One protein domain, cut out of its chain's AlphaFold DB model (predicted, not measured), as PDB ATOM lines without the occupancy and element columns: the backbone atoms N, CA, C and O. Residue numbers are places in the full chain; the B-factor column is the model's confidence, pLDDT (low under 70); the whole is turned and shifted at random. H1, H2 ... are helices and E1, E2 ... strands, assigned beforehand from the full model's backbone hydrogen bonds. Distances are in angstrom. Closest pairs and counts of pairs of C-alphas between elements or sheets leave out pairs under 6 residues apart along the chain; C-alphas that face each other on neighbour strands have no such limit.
ATOM      1  N   PHE A 225     207.066 177.859 140.290       66.38
ATOM      2  CA  PHE A 225     207.197 178.817 141.396       66.38
ATOM      3  C   PHE A 225     208.631 179.259 141.664       66.38
ATOM      4  O   PHE A 225     208.823 180.159 142.478       66.38
ATOM      5  N   LEU A 226     209.620 178.638 141.022       77.25
ATOM      6  CA  LEU A 226     211.031 178.901 141.263       77.25
ATOM      7  C   LEU A 226     211.702 179.395 139.979       77.25
ATOM      8  O   LEU A 226     211.584 178.776 138.927       77.25
ATOM      9  N   GLU A 227     212.403 180.515 140.076       81.50
ATOM     10  CA  GLU A 227     213.210 181.116 139.014       81.50
ATOM     11  C   GLU A 227     214.679 181.077 139.446       81.50
ATOM     12  O   GLU A 227     214.971 181.090 140.638       81.50
ATOM     13  N   GLN A 228     215.625 181.013 138.514       83.62
ATOM     14  CA  GLN A 228     217.039 181.042 138.879       83.62
ATOM     15  C   GLN A 228     217.449 182.454 139.329       83.62
ATOM     16  O   GLN A 228     217.048 183.452 138.727       83.62
ATOM     17  N   TYR A 229     218.232 182.548 140.402       84.75
ATOM     18  CA  TYR A 229     218.833 183.810 140.828       84.75
ATOM     19  C   TYR A 229     220.053 184.136 139.938       84.75
ATOM     20  O   TYR A 229     220.818 183.218 139.622       84.75
ATOM     21  N   PRO A 230     220.251 185.397 139.506       78.06
ATOM     22  CA  PRO A 230     221.291 185.728 138.534       78.06
ATOM     23  C   PRO A 230     222.708 185.441 139.044       78.06
ATOM     24  O   PRO A 230     222.986 185.524 140.242       78.06
ATOM     25  N   GLU A 231     223.609 185.119 138.112       69.56
ATOM     26  CA  GLU A 231     225.055 184.883 138.310       69.56
ATOM     27  C   GLU A 231     225.446 183.701 139.223       69.56
ATOM     28  O   GLU A 231     226.580 183.231 139.153       69.56
ATOM     29  N   SER A 232     224.541 183.169 140.048       68.12
ATOM     30  CA  SER A 232     224.804 182.026 140.927       68.12
ATOM     31  C   SER A 232     224.235 180.732 140.345       68.12
ATOM     32  O   SER A 232     223.019 180.541 140.242       68.12
ATOM     33  N   SER A 233     225.111 179.797 139.980       61.62
ATOM     34  CA  SER A 233     224.698 178.461 139.545       61.62
ATOM     35  C   SER A 233     224.040 177.703 140.706       61.62
ATOM     36  O   SER A 233     224.700 177.402 141.698       61.62
ATOM     37  N   GLY A 234     222.749 177.383 140.579       76.12
ATOM     38  CA  GLY A 234     222.025 176.491 141.497       76.12
ATOM     39  C   GLY A 234     221.149 177.162 142.561       76.12
ATOM     40  O   GLY A 234     220.479 176.454 143.311       76.12
ATOM     41  N   ILE A 235     221.100 178.497 142.630       83.38
ATOM     42  CA  ILE A 235     220.250 179.208 143.599       83.38
ATOM     43  C   ILE A 235     218.914 179.561 142.955       83.38
ATOM     44  O   ILE A 235     218.869 180.208 141.910       83.38
ATOM     45  N   MET A 236     217.827 179.156 143.604       84.31
ATOM     46  CA  MET A 236     216.464 179.380 143.129       84.31
ATOM     47  C   MET A 236     215.761 180.437 143.986       84.31
ATOM     48  O   MET A 236     215.768 180.340 145.212       84.31
ATOM     49  N   LYS A 237     215.119 181.414 143.341       87.12
ATOM     50  CA  LYS A 237     214.239 182.423 143.944       87.12
ATOM     51  C   LYS A 237     212.773 182.098 143.723       87.12
ATOM     52  O   LYS A 237     212.416 181.472 142.733       87.12
ATOM     53  N   ILE A 238     211.905 182.556 144.620       86.75
ATOM     54  CA  ILE A 238     210.455 182.408 144.450       86.75
ATOM     55  C   ILE A 238     209.965 183.385 143.373       86.75
ATOM     56  O   ILE A 238     210.190 184.585 143.475       86.75
ATOM     57  N   ASN A 239     209.227 182.905 142.376       86.44
ATOM     58  CA  ASN A 239     208.557 183.763 141.406       86.44
ATOM     59  C   ASN A 239     207.385 184.496 142.084       86.44
ATOM     60  O   ASN A 239     206.373 183.895 142.467       86.44
ATOM     61  N   VAL A 240     207.534 185.811 142.257       85.31
ATOM     62  CA  VAL A 240     206.521 186.676 142.870       85.31
ATOM     63  C   VAL A 240     205.701 187.359 141.779       85.31
ATOM     64  O   VAL A 240     206.206 188.164 141.001       85.31
ATOM     65  N   LYS A 241     204.386 187.111 141.767       84.31
ATOM     66  CA  LYS A 241     203.459 187.806 140.861       84.31
ATOM     67  C   LYS A 241     203.403 189.299 141.182       84.31
ATOM     68  O   LYS A 241     203.439 189.685 142.352       84.31
ATOM     69  N   LEU A 242     203.173 190.127 140.161       82.69
ATOM     70  CA  LEU A 242     203.111 191.590 140.292       82.69
ATOM     71  C   LEU A 242     202.119 192.061 141.375       82.69
ATOM     72  O   LEU A 242     202.431 192.957 142.150       82.69
ATOM     73  N   MET A 243     200.967 191.391 141.504       82.00
ATOM     74  CA  MET A 243     199.949 191.710 142.521       82.00
ATOM     75  C   MET A 243     200.401 191.415 143.961       82.00
ATOM     76  O   MET A 243     199.912 192.029 144.902       82.00
ATOM     77  N   SER A 244     201.336 190.481 144.148       83.75
ATOM     78  CA  SER A 244     201.901 190.101 145.453       83.75
ATOM     79  C   SER A 244     203.229 190.798 145.782       83.75
ATOM     80  O   SER A 244     203.741 190.648 146.895       83.75
ATOM     81  N   LYS A 245     203.773 191.575 144.834       86.81
ATOM     82  CA  LYS A 245     205.011 192.350 144.986       86.81
ATOM     83  C   LYS A 245     204.923 193.371 146.137       86.81
ATOM     84  O   LYS A 245     205.819 193.375 146.976       86.81
ATOM     85  N   PRO A 246     203.861 194.187 146.292       88.81
ATOM     86  CA  PRO A 246     203.839 195.240 147.308       88.81
ATOM     87  C   PRO A 246     203.781 194.684 148.735       88.81
ATOM     88  O   PRO A 246     202.938 193.840 149.042       88.81
ATOM     89  N   TRP A 247     204.587 195.228 149.652       85.69
ATOM     90  CA  TRP A 247     204.591 194.813 151.068       85.69
ATOM     91  C   TRP A 247     203.248 194.998 151.788       85.69
ATOM     92  O   TRP A 247     202.992 194.309 152.772       85.69
ATOM     93  N   SER A 248     202.387 195.897 151.296       83.94
ATOM     94  CA  SER A 248     201.026 196.115 151.808       83.94
ATOM     95  C   SER A 248     200.098 194.923 151.576       83.94
ATOM     96  O   SER A 248     199.157 194.722 152.341       83.94
ATOM     97  N   VAL A 249     200.365 194.118 150.545       82.06
ATOM     98  CA  VAL A 249     199.613 192.897 150.262       82.06
ATOM     99  C   VAL A 249     200.151 191.784 151.147       82.06
ATOM    100  O   VAL A 249     201.357 191.533 151.196       82.06
ATOM    101  N   LEU A 250     199.258 191.114 151.869       77.81
ATOM    102  CA  LEU A 250     199.618 189.994 152.724       77.81
ATOM    103  C   LEU A 250     199.693 188.724 151.889       77.81
ATOM    104  O   LEU A 250     198.720 188.336 151.249       77.81
ATOM    105  N   VAL A 251     200.849 188.071 151.934       78.50
ATOM    106  CA  VAL A 251     201.077 186.779 151.288       78.50
ATOM    107  C   VAL A 251     201.296 185.750 152.396       78.50
ATOM    108  O   VAL A 251     202.391 185.683 152.966       78.50
ATOM    109  N   PRO A 252     200.259 184.982 152.768       70.06
ATOM    110  CA  PRO A 252     200.378 183.950 153.789       70.06
ATOM    111  C   PRO A 252     201.432 182.920 153.367       70.06
ATOM    112  O   PRO A 252     201.403 182.441 152.235       70.06
ATOM    113  N   ARG A 253     202.349 182.568 154.280       72.00
ATOM    114  CA  ARG A 253     203.450 181.605 154.055       72.00
ATOM    115  C   ARG A 253     204.511 182.039 153.033       72.00
ATOM    116  O   ARG A 253     205.203 181.190 152.478       72.00
ATOM    117  N   TYR A 254     204.675 183.338 152.794       83.31
ATOM    118  CA  TYR A 254     205.841 183.831 152.061       83.31
ATOM    119  C   TYR A 254     207.112 183.647 152.902       83.31
ATOM    120  O   TYR A 254     207.322 184.367 153.877       83.31
ATOM    121  N   ASN A 255     207.929 182.661 152.531       82.94
ATOM    122  CA  ASN A 255     209.210 182.345 153.160       82.94
ATOM    123  C   ASN A 255     210.279 182.154 152.069       82.94
ATOM    124  O   ASN A 255     210.493 181.025 151.625       82.94
ATOM    125  N   PRO A 256     210.876 183.246 151.564       88.56
ATOM    126  CA  PRO A 256     211.881 183.173 150.514       88.56
ATOM    127  C   PRO A 256     213.185 182.549 151.033       88.56
ATOM    128  O   PRO A 256     213.532 182.741 152.204       88.56
ATOM    129  N   PRO A 257     213.931 181.825 150.181       88.00
ATOM    130  CA  PRO A 257     215.227 181.285 150.561       88.00
ATOM    131  C   PRO A 257     216.195 182.420 150.908       88.00
ATOM    132  O   PRO A 257     216.189 183.485 150.285       88.00
ATOM    133  N   PHE A 258     217.001 182.197 151.947       88.31
ATOM    134  CA  PHE A 258     217.966 183.172 152.440       88.31
ATOM    135  C   PHE A 258     219.323 182.944 151.774       88.31
ATOM    136  O   PHE A 258     219.928 181.891 151.961       88.31
ATOM    137  N   TYR A 259     219.807 183.934 151.027       89.38
ATOM    138  CA  TYR A 259     221.102 183.878 150.361       89.38
ATOM    139  C   TYR A 259     221.915 185.158 150.579       89.38
ATOM    140  O   TYR A 259     221.421 186.280 150.447       89.38
ATOM    141  N   CYS A 260     223.197 184.968 150.883       89.56
ATOM    142  CA  CYS A 260     224.215 186.006 150.928       89.56
ATOM    143  C   CYS A 260     225.475 185.431 150.278       89.56
ATOM    144  O   CYS A 260     226.031 184.465 150.802       89.56
ATOM    145  N   LYS A 261     225.942 186.028 149.178       88.19
ATOM    146  CA  LYS A 261     227.225 185.663 148.562       88.19
ATOM    147  C   LYS A 261     228.357 185.805 149.599       88.19
ATOM    148  O   LYS A 261     228.328 186.795 150.334       88.19
ATOM    149  N   PRO A 262     229.305 184.866 149.743       87.19
ATOM    150  CA  PRO A 262     230.382 184.992 150.728       87.19
ATOM    151  C   PRO A 262     231.330 186.142 150.360       87.19
ATOM    152  O   PRO A 262     231.404 186.550 149.205       87.19
ATOM    153  N   ALA A 263     232.029 186.704 151.351       85.69
ATOM    154  CA  ALA A 263     232.903 187.862 151.141       85.69
ATOM    155  C   ALA A 263     234.122 187.544 150.255       85.69
ATOM    156  O   ALA A 263     234.584 188.416 149.530       85.69
ATOM    157  N   GLU A 264     234.596 186.298 150.286       86.38
ATOM    158  CA  GLU A 264     235.761 185.805 149.534       86.38
ATOM    159  C   GLU A 264     235.546 185.844 148.013       86.38
ATOM    160  O   GLU A 264     236.484 186.101 147.264       86.38
ATOM    161  N   ASP A 265     234.297 185.690 147.559       85.62
ATOM    162  CA  ASP A 265     233.930 185.686 146.136       85.62
ATOM    163  C   ASP A 265     233.815 187.099 145.529       85.62
ATOM    164  O   ASP A 265     233.378 187.266 144.381       85.62
ATOM    165  N   PHE A 266     234.116 188.143 146.305       85.44
ATOM    166  CA  PHE A 266     234.142 189.523 145.826       85.44
ATOM    167  C   PHE A 266     235.577 189.985 145.540       85.44
ATOM    168  O   PHE A 266     236.508 189.545 146.218       85.44
ATOM    169  N   PRO A 267     235.769 190.923 144.592       86.81
ATOM    170  CA  PRO A 267     237.067 191.553 144.363       86.81
ATOM    171  C   PRO A 267     237.624 192.178 145.647       86.81
ATOM    172  O   PRO A 267     236.862 192.781 146.408       86.81
ATOM    173  N   SER A 268     238.940 192.080 145.864       82.44
ATOM    174  CA  SER A 268     239.623 192.520 147.094       82.44
ATOM    175  C   SER A 268     239.280 193.955 147.514       82.44
ATOM    176  O   SER A 268     239.103 194.221 148.700       82.44
ATOM    177  N   ASP A 269     239.092 194.859 146.550       80.31
ATOM    178  CA  ASP A 269     238.763 196.272 146.795       80.31
ATOM    179  C   ASP A 269     237.368 196.460 147.422       80.31
ATOM    180  O   ASP A 269     237.122 197.391 148.189       80.31
ATOM    181  N   VAL A 270     236.443 195.540 147.133       81.88
ATOM    182  CA  VAL A 270     235.050 195.576 147.602       81.88
ATOM    183  C   VAL A 270     234.896 194.873 148.950       81.88
ATOM    184  O   VAL A 270     233.986 195.212 149.710       81.88
ATOM    185  N   GLN A 271     235.793 193.939 149.289       82.88
ATOM    186  CA  GLN A 271     235.681 193.093 150.486       82.88
ATOM    187  C   GLN A 271     235.572 193.886 151.792       82.88
ATOM    188  O   GLN A 271     234.857 193.486 152.709       82.88
ATOM    189  N   LYS A 272     236.201 195.063 151.860       82.56
ATOM    190  CA  LYS A 272     236.137 195.965 153.020       82.56
ATOM    191  C   LYS A 272     234.736 196.539 153.280       82.56
ATOM    192  O   LYS A 272     234.414 196.882 154.415       82.56
ATOM    193  N   TYR A 273     233.908 196.669 152.245       79.81
ATOM    194  CA  TYR A 273     232.592 197.318 152.307       79.81
ATOM    195  C   TYR A 273     231.432 196.329 152.451       79.81
ATOM    196  O   TYR A 273     230.269 196.730 152.380       79.81
ATOM    197  N   ILE A 274     231.746 195.045 152.627       83.31
ATOM    198  CA  ILE A 274     230.789 193.945 152.646       83.31
ATOM    199  C   ILE A 274     230.173 193.767 154.032       83.31
ATOM    200  O   ILE A 274     230.865 193.526 155.018       83.31
ATOM    201  N   ASP A 275     228.841 193.762 154.077       83.88
ATOM    202  CA  ASP A 275     228.103 193.335 155.263       83.88
ATOM    203  C   ASP A 275     228.109 191.801 155.362       83.88
ATOM    204  O   ASP A 275     227.378 191.105 154.650       83.88
ATOM    205  N   VAL A 276     228.932 191.259 156.262       81.94
ATOM    206  CA  VAL A 276     229.020 189.813 156.507       81.94
ATOM    207  C   VAL A 276     227.924 189.375 157.483       81.94
ATOM    208  O   VAL A 276     227.952 189.704 158.670       81.94
ATOM    209  N   ALA A 277     226.964 188.593 156.988       74.25
ATOM    210  CA  ALA A 277     225.862 188.045 157.777       74.25
ATOM    211  C   ALA A 277     226.246 186.725 158.478       74.25
ATOM    212  O   ALA A 277     225.725 185.666 158.140       74.25
ATOM    213  N   THR A 278     227.156 186.779 159.455       76.12
ATOM    214  CA  THR A 278     227.440 185.661 160.378       76.12
ATOM    215  C   THR A 278     226.545 185.729 161.615       76.12
ATOM    216  O   THR A 278     226.091 186.808 161.995       76.12
ATOM    217  N   GLU A 279     226.307 184.602 162.291       71.62
ATOM    218  CA  GLU A 279     225.423 184.535 163.472       71.62
ATOM    219  C   GLU A 279     225.774 185.565 164.561       71.62
ATOM    220  O   GLU A 279     224.884 186.140 165.188       71.62
ATOM    221  N   GLN A 280     227.063 185.872 164.717       71.12
ATOM    222  CA  GLN A 280     227.569 186.861 165.669       71.12
ATOM    223  C   GLN A 280     227.318 188.315 165.215       71.12
ATOM    224  O   GLN A 280     226.950 189.162 166.028       71.12
ATOM    225  N   ASN A 281     227.433 188.610 163.914       79.12
ATOM    226  CA  ASN A 281     227.315 189.970 163.361       79.12
ATOM    227  C   ASN A 281     225.873 190.374 163.027       79.12
ATOM    228  O   ASN A 281     225.545 191.560 162.949       79.12
ATOM    229  N   VAL A 282     224.976 189.404 162.853       78.62
ATOM    230  CA  VAL A 282     223.569 189.656 162.514       78.62
ATOM    231  C   VAL A 282     222.853 190.468 163.605       78.62
ATOM    232  O   VAL A 282     221.983 191.283 163.287       78.62
ATOM    233  N   GLY A 283     223.218 190.296 164.881       78.75
ATOM    234  CA  GLY A 283     222.690 191.113 165.981       78.75
ATOM    235  C   GLY A 283     223.061 192.593 165.844       78.75
ATOM    236  O   GLY A 283     222.199 193.468 165.973       78.75
ATOM    237  N   GLU A 284     224.319 192.858 165.499       82.31
ATOM    238  CA  GLU A 284     224.863 194.199 165.294       82.31
ATOM    239  C   GLU A 284     224.244 194.878 164.066       82.31
ATOM    240  O   GLU A 284     223.766 196.009 164.154       82.31
ATOM    241  N   LEU A 285     224.127 194.157 162.945       83.00
ATOM    242  CA  LEU A 285     223.463 194.649 161.734       83.00
ATOM    243  C   LEU A 285     222.019 195.084 162.023       83.00
ATOM    244  O   LEU A 285     221.609 196.188 161.661       83.00
ATOM    245  N   LYS A 286     221.250 194.258 162.743       84.81
ATOM    246  CA  LYS A 286     219.876 194.596 163.150       84.81
ATOM    247  C   LYS A 286     219.838 195.827 164.062       84.81
ATOM    248  O   LYS A 286     218.916 196.636 163.960       84.81
ATOM    249  N   ARG A 287     220.815 195.983 164.963       85.19
ATOM    250  CA  ARG A 287     220.941 197.157 165.844       85.19
ATOM    251  C   ARG A 287     221.203 198.432 165.040       85.19
ATOM    252  O   ARG A 287     220.498 199.420 165.239       85.19
ATOM    253  N   ILE A 288     222.140 198.382 164.090       86.19
ATOM    254  CA  ILE A 288     222.481 199.501 163.200       86.19
ATOM    255  C   ILE A 288     221.253 199.941 162.397       86.19
ATOM    256  O   ILE A 288     220.932 201.128 162.371       86.19
ATOM    257  N   TRP A 289     220.522 199.005 161.787       85.94
ATOM    258  CA  TRP A 289     219.342 199.334 160.982       85.94
ATOM    259  C   TRP A 289     218.194 199.933 161.798       85.94
ATOM    260  O   TRP A 289     217.570 200.894 161.348       85.94
ATOM    261  N   ARG A 290     217.955 199.448 163.023       84.94
ATOM    262  CA  ARG A 290     216.980 200.070 163.939       84.94
ATOM    263  C   ARG A 290     217.395 201.481 164.347       84.94
ATOM    264  O   ARG A 290     216.555 202.375 164.365       84.94
ATOM    265  N   SER A 291     218.681 201.699 164.623       85.50
ATOM    266  CA  SER A 291     219.196 203.035 164.936       85.50
ATOM    267  C   SER A 291     219.057 203.991 163.749       85.50
ATOM    268  O   SER A 291     218.679 205.141 163.946       85.50
ATOM    269  N   ARG A 292     219.322 203.525 162.521       81.75
ATOM    270  CA  ARG A 292     219.132 204.323 161.299       81.75
ATOM    271  C   ARG A 292     217.671 204.707 161.108       81.75
ATOM    272  O   ARG A 292     217.387 205.883 160.926       81.75
ATOM    273  N   GLN A 293     216.752 203.750 161.251       83.56
ATOM    274  CA  GLN A 293     215.315 204.023 161.184       83.56
ATOM    275  C   GLN A 293     214.890 205.087 162.209       83.56
ATOM    276  O   GLN A 293     214.151 206.002 161.861       83.56
ATOM    277  N   ALA A 294     215.373 205.001 163.453       79.56
ATOM    278  CA  ALA A 294     215.071 205.996 164.482       79.56
ATOM    279  C   ALA A 294     215.613 207.393 164.125       79.56
ATOM    280  O   ALA A 294     214.898 208.383 164.263       79.56
ATOM    281  N   ASN A 295     216.846 207.473 163.617       78.94
ATOM    282  CA  ASN A 295     217.452 208.737 163.197       78.94
ATOM    283  C   ASN A 295     216.727 209.360 161.995       78.94
ATOM    284  O   ASN A 295     216.525 210.572 161.969       78.94
ATOM    285  N   ASP A 296     216.286 208.548 161.034       72.31
ATOM    286  CA  ASP A 296     215.530 209.034 159.878       72.31
ATOM    287  C   ASP A 296     214.181 209.630 160.292       72.31
ATOM    288  O   ASP A 296     213.833 210.720 159.837       72.31
ATOM    289  N   VAL A 297     213.483 208.988 161.238       68.62
ATOM    290  CA  VAL A 297     212.243 209.522 161.831       68.62
ATOM    291  C   VAL A 297     212.475 210.890 162.482       68.62
ATOM    292  O   VAL A 297     211.646 211.785 162.329       68.62
ATOM    293  N   ILE A 298     213.603 211.082 163.171       65.69
ATOM    294  CA  ILE A 298     213.939 212.356 163.831       65.69
ATOM    295  C   ILE A 298     214.322 213.432 162.807       65.69
ATOM    296  O   ILE A 298     213.953 214.594 162.955       65.69
ATOM    297  N   SER A 299     215.053 213.055 161.756       60.66
ATOM    298  CA  SER A 299     215.589 213.992 160.761       60.66
ATOM    299  C   SER A 299     214.552 214.528 159.762       60.66
ATOM    300  O   SER A 299     214.889 215.379 158.940       60.66
ATOM    301  N   ASN A 300     213.303 214.040 159.810       54.91
ATOM    302  CA  ASN A 300     212.253 214.332 158.827       54.91
ATOM    303  C   ASN A 300     212.733 214.119 157.375       54.91
ATOM    304  O   ASN A 300     212.272 214.785 156.442       54.91
ATOM    305  N   SER A 301     213.695 213.208 157.185       57.25
ATOM    306  CA  SER A 301     214.163 212.824 155.865       57.25
ATOM    307  C   SER A 301     213.006 212.109 155.164       57.25
ATOM    308  O   SER A 301     212.328 211.255 155.735       57.25
ATOM    309  N   GLY A 302     212.740 212.444 153.901       55.25
ATOM    310  CA  GLY A 302     211.670 211.796 153.127       55.25
ATOM    311  C   GLY A 302     211.874 210.286 152.906       55.25
ATOM    312  O   GLY A 302     211.054 209.653 152.245       55.25
ATOM    313  N   LYS A 303     212.961 209.702 153.431       64.12
ATOM    314  CA  LYS A 303     213.324 208.288 153.331       64.12
ATOM    315  C   LYS A 303     213.200 207.622 154.704       64.12
ATOM    316  O   LYS A 303     214.150 207.584 155.470       64.12
ATOM    317  N   CYS A 304     212.035 207.048 154.996       67.88
ATOM    318  CA  CYS A 304     211.858 206.187 156.166       67.88
ATOM    319  C   CYS A 304     212.015 204.716 155.755       67.88
ATOM    320  O   CYS A 304     211.163 204.169 155.045       67.88
ATOM    321  N   TRP A 305     213.107 204.069 156.179       75.19
ATOM    322  CA  TRP A 305     213.329 202.650 155.888       75.19
ATOM    323  C   TRP A 305     212.293 201.789 156.608       75.19
ATOM    324  O   TRP A 305     212.083 201.904 157.820       75.19
ATOM    325  N   LYS A 306     211.669 200.875 155.867       83.94
ATOM    326  CA  LYS A 306     210.817 199.833 156.444       83.94
ATOM    327  C   LYS A 306     211.701 198.659 156.834       83.94
ATOM    328  O   LYS A 306     212.537 198.242 156.041       83.94
ATOM    329  N   LEU A 307     211.520 198.139 158.042       86.31
ATOM    330  CA  LEU A 307     212.251 196.969 158.520       86.31
ATOM    331  C   LEU A 307     211.319 195.755 158.574       86.31
ATOM    332  O   LEU A 307     210.142 195.873 158.915       86.31
ATOM    333  N   SER A 308     211.863 194.586 158.252       83.19
ATOM    334  CA  SER A 308     211.245 193.280 158.458       83.19
ATOM    335  C   SER A 308     211.084 192.999 159.955       83.19
ATOM    336  O   SER A 308     211.808 193.558 160.779       83.19
ATOM    337  N   ALA A 309     210.209 192.056 160.319       77.56
ATOM    338  CA  ALA A 309     210.093 191.558 161.694       77.56
ATOM    339  C   ALA A 309     211.441 191.053 162.247       77.56
ATOM    340  O   ALA A 309     211.738 191.207 163.430       77.56
ATOM    341  N   ALA A 310     212.299 190.520 161.370       76.06
ATOM    342  CA  ALA A 310     213.649 190.095 161.723       76.06
ATOM    343  C   ALA A 310     214.628 191.263 161.969       76.06
ATOM    344  O   ALA A 310     215.693 191.039 162.538       76.06
ATOM    345  N   GLY A 311     214.290 192.499 161.582       83.38
ATOM    346  CA  GLY A 311     215.132 193.692 161.733       83.38
ATOM    347  C   GLY A 311     216.017 194.031 160.527       83.38
ATOM    348  O   GLY A 311     216.891 194.883 160.657       83.38
ATOM    349  N   PHE A 312     215.811 193.387 159.376       87.81
ATOM    350  CA  PHE A 312     216.485 193.722 158.112       87.81
ATOM    351  C   PHE A 312     215.709 194.795 157.334       87.81
ATOM    352  O   PHE A 312     214.484 194.829 157.454       87.81
ATOM    353  N   PRO A 313     216.367 195.663 156.548       91.19
ATOM    354  CA  PRO A 313     215.672 196.620 155.687       91.19
ATOM    355  C   PRO A 313     214.839 195.898 154.626       91.19
ATOM    356  O   PRO A 313     215.239 194.841 154.169       91.19
ATOM    357  N   LEU A 314     213.690 196.459 154.252       90.81
ATOM    358  CA  LEU A 314     212.800 195.933 153.217       90.81
ATOM    359  C   LEU A 314     212.906 196.770 151.946       90.81
ATOM    360  O   LEU A 314     212.815 198.000 152.005       90.81
ATOM    361  N   ASN A 315     213.021 196.093 150.808       91.88
ATOM    362  CA  ASN A 315     213.103 196.714 149.493       91.88
ATOM    363  C   ASN A 315     211.861 197.583 149.194       91.88
ATOM    364  O   ASN A 315     210.741 197.072 149.206       91.88
ATOM    365  N   PRO A 316     212.005 198.886 148.891       88.69
ATOM    366  CA  PRO A 316     210.888 199.769 148.571       88.69
ATOM    367  C   PRO A 316     210.053 199.310 147.370       88.69
ATOM    368  O   PRO A 316     208.843 199.541 147.370       88.69
ATOM    369  N   ASN A 317     210.663 198.615 146.402       88.88
ATOM    370  CA  ASN A 317     209.987 198.091 145.208       88.88
ATOM    371  C   ASN A 317     209.114 196.859 145.497       88.88
ATOM    372  O   ASN A 317     208.329 196.441 144.644       88.88
ATOM    373  N   GLY A 318     209.210 196.288 146.702       89.31
ATOM    374  CA  GLY A 318     208.416 195.141 147.127       89.31
ATOM    375  C   GLY A 318     209.215 193.846 147.263       89.31
ATOM    376  O   GLY A 318     210.438 193.850 147.372       89.31
ATOM    377  N   ARG A 319     208.483 192.732 147.287       90.00
ATOM    378  CA  ARG A 319     208.991 191.361 147.349       90.00
ATOM    379  C   ARG A 319     209.610 190.950 146.020       90.00
ATOM    380  O   ARG A 319     209.028 191.168 144.963       90.00
ATOM    381  N   THR A 320     210.744 190.285 146.108       89.19
ATOM    382  CA  THR A 320     211.557 189.787 144.992       89.19
ATOM    383  C   THR A 320     211.614 188.264 144.948       89.19
ATOM    384  O   THR A 320     211.914 187.697 143.905       89.19
ATOM    385  N   GLY A 321     211.305 187.595 146.066       88.44
ATOM    386  CA  GLY A 321     211.374 186.140 146.180       88.44
ATOM    387  C   GLY A 321     212.690 185.597 146.728       88.44
ATOM    388  O   GLY A 321     212.827 184.378 146.804       88.44
ATOM    389  N   MET A 322     213.620 186.471 147.133       90.06
ATOM    390  CA  MET A 322     214.867 186.126 147.828       90.06
ATOM    391  C   MET A 322     215.015 186.936 149.108       90.06
ATOM    392  O   MET A 322     214.901 188.159 149.079       90.06
ATOM    393  N   ALA A 323     215.352 186.278 150.215       90.44
ATOM    394  CA  ALA A 323     215.789 186.961 151.426       90.44
ATOM    395  C   ALA A 323     217.316 186.991 151.515       90.44
ATOM    396  O   ALA A 323     218.023 186.162 150.954       90.44
ATOM    397  N   GLY A 324     217.811 187.945 152.290       89.62
ATOM    398  CA  GLY A 324     219.240 188.140 152.511       89.62
ATOM    399  C   GLY A 324     219.783 189.271 151.657       89.62
ATOM    400  O   GLY A 324     219.043 190.171 151.271       89.62
ATOM    401  N   ARG A 325     221.093 189.254 151.447       90.19
ATOM    402  CA  ARG A 325     221.815 190.278 150.691       90.19
ATOM    403  C   ARG A 325     221.882 189.943 149.199       90.19
ATOM    404  O   ARG A 325     221.994 190.839 148.368       90.19
ATOM    405  N   GLY A 326     221.833 188.656 148.867       90.19
ATOM    406  CA  GLY A 326     222.114 188.171 147.524       90.19
ATOM    407  C   GLY A 326     223.547 188.498 147.102       90.19
ATOM    408  O   GLY A 326     224.480 188.343 147.899       90.19
TER     409      GLY A 326
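AT A GLANCE: This is residues 225 to 326 of the 484 residues of an uncharacterized protein of Caenorhabditis japonica (UniProt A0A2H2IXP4). With little regular structure, loops link a parallel strand pair, E3 and E4, near the middle to an antiparallel hairpin, E1 and E2, on one side and helix H2 on the other; small H1 lies at one end. The 102 printed residues, 35 in named elements of mixed class, run E1 E2 E3 H1 H2 E4. The whole is only just compact, close to loose: radius of gyration of the C-alphas 15.4 A, spans 41 by 39 by 23 A.

IN THESE COORDINATES: E1 is residues 226 to 228, from C-alpha (211.031, 178.901, 141.263); E2 236 to 238; E3 258 to 260; H1 268 to 271; H2 282 to 299, 25.7 A long; E4 323 to 326, ending at (222.114, 188.171, 147.524).

HOW THE PARTS SIT: In hairpin E1 and E2, N 227 and O 237 are 2.8 A apart. In E3 and E4, N 259 and O 323 are 2.9 A apart; with H1 and H2 between, these parallel neighbours form a strand-helix-strand unit with a left-handed crossover. E3 and H2 are apart. Every O i to N i+4 pair in H2 is within hydrogen-bond range; H1 is too short for one.

THE WHOLE: The farthest C-alphas, Ser 233 and Ile 298, are 43.1 A apart. The printed part has no cut. Links E2 to E3 and H2 to E4 are long. pLDDT is under 70 at 225, 231 to 233 and 297 to 304.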